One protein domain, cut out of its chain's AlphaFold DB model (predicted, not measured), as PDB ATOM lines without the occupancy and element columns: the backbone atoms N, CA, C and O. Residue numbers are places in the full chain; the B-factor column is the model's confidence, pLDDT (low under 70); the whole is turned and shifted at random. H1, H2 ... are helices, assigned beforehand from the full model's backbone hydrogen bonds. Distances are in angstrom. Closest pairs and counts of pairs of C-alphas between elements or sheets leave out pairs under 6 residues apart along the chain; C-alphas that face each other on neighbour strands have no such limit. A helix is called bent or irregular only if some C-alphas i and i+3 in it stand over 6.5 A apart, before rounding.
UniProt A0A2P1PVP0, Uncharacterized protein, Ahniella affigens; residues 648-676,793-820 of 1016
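This is residues 648 to 676 and 793 to 820 of the 1016 residues of an uncharacterized protein of Ahniella affigens (UniProt A0A2P1PVP0). One long helix, H2, makes the longest axis, and the short helix H1 runs side by side with part of its first half, nearly parallel but not clearly touching it. A winding stretch with no named element, residues 648 to 667, comes before H1 and packs on H2 near Phe 655, while the last ten residues of H2, 811 to 820, stick out free of this small body. The printed part has 57 residues with two named helices, H1 then H2, and no named strand; the class is all helix. It is only just loose, close to compact, with a radius of gyration of the C-alphas of 12.6 A, and elongated, spanning 40 by 22 by 17 A.

After residues 648 to 667 comes H1, residues 668 to 674, and after the cut H2, residues 793 to 820. H1 and H2 are close but not clearly touching: their closest C-alphas, those of Ala 672 and Leu 803, are 7.2 A apart. Their lines stand at a shallow tilt of 3 degrees, and they run the same way. Their centres are 12.8 A apart. In H1 and H2 every O i to N i+4 pair is within hydrogen-bond range.

The printed part begins at Ala 648, with its C-alpha at (-23.265, -46.237, -24.841). H1 begins at C-alpha 668, at (-11.314, -52.227, -31.297), and measures 9.9 A from first to last C-alpha. H2, 28 residues, measures 39.9 A and ends at C-alpha 820, at (-40.546, -51.337, -45.911). Neither helix is bent.

The two C-alphas farthest apart, those of Asp 661 and Gln 820, are 40.4 A apart. Without residues 811 to 820, the body spans 27 by 21 by 17 A. Residues 677 to 792 are cut out, and C-alphas 676 and 793 are 22.2 A apart across the cut. The mean pLDDT of the printed part is 84.5, and residues 817 to 820 are under 70.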
ATOM      1  N   ALA A 648     -23.243 -46.542 -26.273       83.06
ATOM      2  CA  ALA A 648     -23.265 -46.237 -24.841       83.06
ATOM      3  C   ALA A 648     -23.849 -47.377 -23.973       83.06
ATOM      4  O   ALA A 648     -23.458 -47.511 -22.818       83.06
ATOM      5  N   ALA A 649     -24.731 -48.230 -24.512       80.94
ATOM      6  CA  ALA A 649     -25.312 -49.365 -23.784       80.94
ATOM      7  C   ALA A 649     -24.300 -50.501 -23.534       80.94
ATOM      8  O   ALA A 649     -24.435 -51.230 -22.556       80.94
ATOM      9  N   ILE A 650     -23.253 -50.611 -24.362       81.44
ATOM     10  CA  ILE A 650     -22.095 -51.494 -24.113       81.44
ATOM     11  C   ILE A 650     -20.975 -50.801 -23.313       81.44
ATOM     12  O   ILE A 650     -19.893 -51.360 -23.154       81.44
ATOM     13  N   GLY A 651     -21.221 -49.589 -22.798       82.62
ATOM     14  CA  GLY A 651     -20.255 -48.804 -22.025       82.62
ATOM     15  C   GLY A 651     -19.306 -47.933 -22.855       82.62
ATOM     16  O   GLY A 651     -18.402 -47.335 -22.278       82.62
ATOM     17  N   LEU A 652     -19.501 -47.831 -24.177       86.00
ATOM     18  CA  LEU A 652     -18.711 -46.972 -25.064       86.00
ATOM     19  C   LEU A 652     -19.407 -45.613 -25.251       86.00
ATOM     20  O   LEU A 652     -20.140 -45.388 -26.216       86.00
ATOM     21  N   SER A 653     -19.198 -44.714 -24.292       84.81
ATOM     22  CA  SER A 653     -19.714 -43.339 -24.306       84.81
ATOM     23  C   SER A 653     -18.757 -42.327 -24.948       84.81
ATOM     24  O   SER A 653     -19.211 -41.317 -25.485       84.81
ATOM     25  N   ASP A 654     -17.449 -42.586 -24.888       87.56
ATOM     26  CA  ASP A 654     -16.391 -41.672 -25.324       87.56
ATOM     27  C   ASP A 654     -15.283 -42.397 -26.111       87.56
ATOM     28  O   ASP A 654     -15.050 -43.593 -25.934       87.56
ATOM     29  N   PHE A 655     -14.571 -41.665 -26.971       88.12
ATOM     30  CA  PHE A 655     -13.525 -42.229 -27.832       88.12
ATOM     31  C   PHE A 655     -12.329 -42.771 -27.035       88.12
ATOM     32  O   PHE A 655     -11.722 -43.762 -27.440       88.12
ATOM     33  N   THR A 656     -12.019 -42.172 -25.880       86.00
ATOM     34  CA  THR A 656     -10.901 -42.586 -25.012       86.00
ATOM     35  C   THR A 656     -11.034 -44.021 -24.485       86.00
ATOM     36  O   THR A 656     -10.032 -44.644 -24.137       86.00
ATOM     37  N   GLN A 657     -12.256 -44.567 -24.471       86.62
ATOM     38  CA  GLN A 657     -12.584 -45.906 -23.974       86.62
ATOM     39  C   GLN A 657     -12.309 -47.032 -24.995       86.62
ATOM     40  O   GLN A 657     -12.390 -48.208 -24.637       86.62
ATOM     41  N   VAL A 658     -11.974 -46.707 -26.253       88.06
ATOM     42  CA  VAL A 658     -11.606 -47.697 -27.283       88.06
ATOM     43  C   VAL A 658     -10.243 -48.309 -26.952       88.06
ATOM     44  O   VAL A 658      -9.231 -47.605 -26.933       88.06
ATOM     45  N   SER A 659     -10.198 -49.625 -26.726       87.56
ATOM     46  CA  SER A 659      -8.988 -50.332 -26.289       87.56
ATOM     47  C   SER A 659      -8.227 -51.016 -27.430       87.56
ATOM     48  O   SER A 659      -8.819 -51.603 -28.339       87.56
ATOM     49  N   THR A 660      -6.897 -51.010 -27.326       85.88
ATOM     50  CA  THR A 660      -5.960 -51.831 -28.113       85.88
ATOM     51  C   THR A 660      -5.653 -53.191 -27.475       85.88
ATOM     52  O   THR A 660      -5.083 -54.049 -28.140       85.88
ATOM     53  N   ASP A 661      -6.063 -53.421 -26.223       85.25
ATOM     54  CA  ASP A 661      -5.859 -54.683 -25.497       85.25
ATOM     55  C   ASP A 661      -6.928 -55.737 -25.877       85.25
ATOM     56  O   ASP A 661      -8.114 -55.490 -25.617       85.25
ATOM     57  N   PRO A 662      -6.546 -56.915 -26.422       85.50
ATOM     58  CA  PRO A 662      -7.467 -58.004 -26.763       85.50
ATOM     59  C   PRO A 662      -8.279 -58.577 -25.593       85.50
ATOM     60  O   PRO A 662      -9.293 -59.232 -25.828       85.50
ATOM     61  N   SER A 663      -7.849 -58.370 -24.345       84.62
ATOM     62  CA  SER A 663      -8.573 -58.820 -23.147       84.62
ATOM     63  C   SER A 663      -9.735 -57.897 -22.752       84.62
ATOM     64  O   SER A 663     -10.592 -58.276 -21.949       84.62
ATOM     65  N   SER A 664      -9.802 -56.689 -23.325       86.12
ATOM     66  CA  SER A 664     -10.852 -55.715 -23.029       86.12
ATOM     67  C   SER A 664     -12.157 -56.023 -23.764       86.12
ATOM     68  O   SER A 664     -12.175 -56.286 -24.965       86.12
ATOM     69  N   LYS A 665     -13.292 -55.852 -23.073       82.81
ATOM     70  CA  LYS A 665     -14.628 -55.885 -23.700       82.81
ATOM     71  C   LYS A 665     -14.806 -54.804 -24.780       82.81
ATOM     72  O   LYS A 665     -15.609 -54.990 -25.689       82.81
ATOM     73  N   LEU A 666     -14.051 -53.704 -24.692       88.81
ATOM     74  CA  LEU A 666     -14.056 -52.579 -25.638       88.81
ATOM     75  C   LEU A 666     -12.852 -52.612 -26.598       88.81
ATOM     76  O   LEU A 666     -12.367 -51.570 -27.040       88.81
ATOM     77  N   PHE A 667     -12.336 -53.806 -26.898       91.88
ATOM     78  CA  PHE A 667     -11.284 -54.001 -27.893       91.88
ATOM     79  C   PHE A 667     -11.751 -53.571 -29.295       91.88
ATOM     80  O   PHE A 667     -12.853 -53.902 -29.740       91.88
ATOM     81  N   TYR A 668     -10.914 -52.828 -30.020       89.50
ATOM     82  CA  TYR A 668     -11.314 -52.227 -31.297       89.50
ATOM     83  C   TYR A 668     -11.759 -53.260 -32.346       89.50
ATOM     84  O   TYR A 668     -12.681 -52.983 -33.109       89.50
ATOM     85  N   ALA A 669     -11.167 -54.460 -32.384       89.56
ATOM     86  CA  ALA A 669     -11.520 -55.458 -33.397       89.56
ATOM     87  C   ALA A 669     -12.871 -56.146 -33.117       89.56
ATOM     88  O   ALA A 669     -13.613 -56.425 -34.057       89.56
ATOM     89  N   THR A 670     -13.240 -56.373 -31.849       88.38
ATOM     90  CA  THR A 670     -14.581 -56.880 -31.495       88.38
ATOM     91  C   THR A 670     -15.651 -55.814 -31.714       88.38
ATOM     92  O   THR A 670     -16.734 -56.133 -32.204       88.38
ATOM     93  N   LEU A 671     -15.339 -54.541 -31.450       89.00
ATOM     94  CA  LEU A 671     -16.199 -53.413 -31.820       89.00
ATOM     95  C   LEU A 671     -16.370 -53.314 -33.348       89.00
ATOM     96  O   LEU A 671     -17.495 -53.193 -33.832       89.00
ATOM     97  N   ALA A 672     -15.283 -53.438 -34.117       89.81
ATOM     98  CA  ALA A 672     -15.318 -53.429 -35.580       89.81
ATOM     99  C   ALA A 672     -16.169 -54.577 -36.150       89.81
ATOM    100  O   ALA A 672     -16.970 -54.344 -37.054       89.81
ATOM    101  N   ALA A 673     -16.051 -55.785 -35.589       87.75
ATOM    102  CA  ALA A 673     -16.869 -56.934 -35.971       87.75
ATOM    103  C   ALA A 673     -18.359 -56.730 -35.635       87.75
ATOM    104  O   ALA A 673     -19.212 -56.963 -36.485       87.75
ATOM    105  N   THR A 674     -18.671 -56.234 -34.430       85.56
ATOM    106  CA  THR A 674     -20.056 -56.010 -33.964       85.56
ATOM    107  C   THR A 674     -20.812 -55.015 -34.852       85.56
ATOM    108  O   THR A 674     -21.970 -55.240 -35.197       85.56
ATOM    109  N   TYR A 675     -20.153 -53.927 -35.264       86.94
ATOM    110  CA  TYR A 675     -20.759 -52.868 -36.083       86.94
ATOM    111  C   TYR A 675     -20.465 -52.990 -37.593       86.94
ATOM    112  O   TYR A 675     -20.838 -52.100 -38.358       86.94
ATOM    113  N   GLY A 676     -19.817 -54.072 -38.040       85.94
ATOM    114  CA  GLY A 676     -19.544 -54.340 -39.459       85.94
ATOM    115  C   GLY A 676     -18.651 -53.295 -40.144       85.94
ATOM    116  O   GLY A 676     -18.972 -52.827 -41.237       85.94
ATOM    117  N   ALA A 793      -4.919 -40.682 -29.192       87.31
ATOM    118  CA  ALA A 793      -6.190 -39.968 -29.091       87.31
ATOM    119  C   ALA A 793      -6.807 -39.637 -30.467       87.31
ATOM    120  O   ALA A 793      -8.016 -39.784 -30.649       87.31
ATOM    121  N   ARG A 794      -5.994 -39.239 -31.462       89.12
ATOM    122  CA  ARG A 794      -6.470 -38.998 -32.843       89.12
ATOM    123  C   ARG A 794      -7.009 -40.271 -33.487       89.12
ATOM    124  O   ARG A 794      -8.087 -40.234 -34.074       89.12
ATOM    125  N   TRP A 795      -6.282 -41.382 -33.363       91.31
ATOM    126  CA  TRP A 795      -6.718 -42.674 -33.890       91.31
ATOM    127  C   TRP A 795      -8.010 -43.151 -33.213       91.31
ATOM    128  O   TRP A 795      -8.969 -43.488 -33.905       91.31
ATOM    129  N   GLN A 796      -8.083 -43.090 -31.877       92.38
ATOM    130  CA  GLN A 796      -9.285 -43.439 -31.113       92.38
ATOM    131  C   GLN A 796     -10.500 -42.607 -31.556       92.38
ATOM    132  O   GLN A 796     -11.576 -43.160 -31.788       92.38
ATOM    133  N   ALA A 797     -10.334 -41.291 -31.733       89.62
ATOM    134  CA  ALA A 797     -11.391 -40.404 -32.217       89.62
ATOM    135  C   ALA A 797     -11.824 -40.731 -33.659       89.62
ATOM    136  O   ALA A 797     -13.022 -40.747 -33.950       89.62
ATOM    137  N   GLY A 798     -10.875 -41.038 -34.552       90.31
ATOM    138  CA  GLY A 798     -11.153 -41.471 -35.925       90.31
ATOM    139  C   GLY A 798     -11.932 -42.789 -35.980       90.31
ATOM    140  O   GLY A 798     -12.971 -42.868 -36.638       90.31
ATOM    141  N   PHE A 799     -11.491 -43.794 -35.218       92.31
ATOM    142  CA  PHE A 799     -12.175 -45.082 -35.096       92.31
ATOM    143  C   PHE A 799     -13.586 -44.926 -34.505       92.31
ATOM    144  O   PHE A 799     -14.548 -45.464 -35.052       92.31
ATOM    145  N   TYR A 800     -13.745 -44.139 -33.436       91.50
ATOM    146  CA  TYR A 800     -15.051 -43.881 -32.821       91.50
ATOM    147  C   TYR A 800     -16.013 -43.154 -33.775       91.50
ATOM    148  O   TYR A 800     -17.189 -43.514 -33.867       91.50
ATOM    149  N   ALA A 801     -15.524 -42.187 -34.558       90.25
ATOM    150  CA  ALA A 801     -16.318 -41.527 -35.593       90.25
ATOM    151  C   ALA A 801     -16.738 -42.497 -36.716       90.25
ATOM    152  O   ALA A 801     -17.898 -42.479 -37.145       90.25
ATOM    153  N   ALA A 802     -15.836 -43.384 -37.154       90.81
ATOM    154  CA  ALA A 802     -16.144 -44.435 -38.122       90.81
ATOM    155  C   ALA A 802     -17.212 -45.403 -37.581       90.81
ATOM    156  O   ALA A 802     -18.197 -45.667 -38.279       90.81
ATOM    157  N   LEU A 803     -17.082 -45.840 -36.324       92.62
ATOM    158  CA  LEU A 803     -18.033 -46.708 -35.622       92.62
ATOM    159  C   LEU A 803     -19.414 -46.057 -35.498       92.62
ATOM    160  O   LEU A 803     -20.408 -46.664 -35.892       92.62
ATOM    161  N   LEU A 804     -19.492 -44.800 -35.052       90.38
ATOM    162  CA  LEU A 804     -20.753 -44.052 -35.012       90.38
ATOM    163  C   LEU A 804     -21.382 -43.901 -36.406       90.38
ATOM    164  O   LEU A 804     -22.608 -43.927 -36.529       90.38
ATOM    165  N   SER A 805     -20.576 -43.767 -37.466       89.50
ATOM    166  CA  SER A 805     -21.086 -43.742 -38.844       89.50
ATOM    167  C   SER A 805     -21.662 -45.098 -39.275       89.50
ATOM    168  O   SER A 805     -22.711 -45.132 -39.918       89.50
ATOM    169  N   ALA A 806     -21.021 -46.208 -38.890       88.19
ATOM    170  CA  ALA A 806     -21.478 -47.563 -39.183       88.19
ATOM    171  C   ALA A 806     -22.771 -47.890 -38.425       88.19
ATOM    172  O   ALA A 806     -23.760 -48.260 -39.054       88.19
ATOM    173  N   TYR A 807     -22.815 -47.605 -37.119       89.50
ATOM    174  CA  TYR A 807     -24.021 -47.691 -36.295       89.50
ATOM    175  C   TYR A 807     -25.183 -46.880 -36.890       89.50
ATOM    176  O   TYR A 807     -26.282 -47.400 -37.055       89.50
ATOM    177  N   ARG A 808     -24.953 -45.624 -37.307       88.50
ATOM    178  CA  ARG A 808     -25.993 -44.803 -37.958       88.50
ATOM    179  C   ARG A 808     -26.467 -45.394 -39.288       88.50
ATOM    180  O   ARG A 808     -27.657 -45.300 -39.580       88.50
ATOM    181  N   ARG A 809     -25.580 -46.007 -40.085       86.00
ATOM    182  CA  ARG A 809     -25.964 -46.724 -41.317       86.00
ATOM    183  C   ARG A 809     -26.809 -47.957 -40.999       86.00
ATOM    184  O   ARG A 809     -27.874 -48.094 -41.592       86.00
ATOM    185  N   GLN A 810     -26.391 -48.788 -40.043       84.06
ATOM    186  CA  GLN A 810     -27.156 -49.952 -39.575       84.06
ATOM    187  C   GLN A 810     -28.530 -49.538 -39.035       84.06
ATOM    188  O   GLN A 810     -29.533 -50.109 -39.440       84.06
ATOM    189  N   LEU A 811     -28.600 -48.492 -38.205       81.12
ATOM    190  CA  LEU A 811     -29.854 -47.957 -37.673       81.12
ATOM    191  C   LEU A 811     -30.754 -47.416 -38.790       81.12
ATOM    192  O   LEU A 811     -31.947 -47.686 -38.802       81.12
ATOM    193  N   THR A 812     -30.199 -46.692 -39.765       81.06
ATOM    194  CA  THR A 812     -30.981 -46.183 -40.904       81.06
ATOM    195  C   THR A 812     -31.488 -47.326 -41.788       81.06
ATOM    196  O   THR A 812     -32.635 -47.294 -42.222       81.06
ATOM    197  N   ALA A 813     -30.674 -48.360 -42.025       78.25
ATOM    198  CA  ALA A 813     -31.093 -49.568 -42.730       78.25
ATOM    199  C   ALA A 813     -32.186 -50.324 -41.958       78.25
ATOM    200  O   ALA A 813     -33.188 -50.702 -42.559       78.25
ATOM    201  N   TYR A 814     -32.045 -50.453 -40.634       73.75
ATOM    202  CA  TYR A 814     -33.039 -51.047 -39.740       73.75
ATOM    203  C   TYR A 814     -34.374 -50.292 -39.797       73.75
ATOM    204  O   TYR A 814     -35.414 -50.893 -40.055       73.75
ATOM    205  N   LEU A 815     -34.346 -48.963 -39.654       71.00
ATOM    206  CA  LEU A 815     -35.533 -48.110 -39.751       71.00
ATOM    207  C   LEU A 815     -36.178 -48.174 -41.143       71.00
ATOM    208  O   LEU A 815     -37.399 -48.245 -41.250       71.00
ATOM    209  N   ASN A 816     -35.379 -48.184 -42.214       71.44
ATOM    210  CA  ASN A 816     -35.889 -48.286 -43.581       71.44
ATOM    211  C   ASN A 816     -36.527 -49.650 -43.857       71.44
ATOM    212  O   ASN A 816     -37.602 -49.688 -44.441       71.44
ATOM    213  N   ALA A 817     -35.910 -50.748 -43.421       65.94
ATOM    214  CA  ALA A 817     -36.460 -52.092 -43.561       65.94
ATOM    215  C   ALA A 817     -37.717 -52.289 -42.695       65.94
ATOM    216  O   ALA A 817     -38.698 -52.841 -43.184       65.94
ATOM    217  N   ALA A 818     -37.749 -51.749 -41.470       58.22
ATOM    218  CA  ALA A 818     -38.954 -51.719 -40.637       58.22
ATOM    219  C   ALA A 818     -40.104 -50.951 -41.319       58.22
ATOM    220  O   ALA A 818     -41.246 -51.398 -41.287       58.22
ATOM    221  N   ASN A 819     -39.800 -49.838 -41.996       57.66
ATOM    222  CA  ASN A 819     -40.774 -49.052 -42.766       57.66
ATOM    223  C   ASN A 819     -41.123 -49.661 -44.145       57.66
ATOM    224  O   ASN A 819     -42.078 -49.215 -44.779       57.66
ATOM    225  N   GLN A 820     -40.342 -50.631 -44.635       56.69
ATOM    226  CA  GLN A 820     -40.546 -51.337 -45.911       56.69
ATOM    227  C   GLN A 820     -41.110 -52.751 -45.730       56.69
ATOM    228  O   GLN A 820     -41.360 -53.430 -46.729       56.69
TER     229      GLN A 820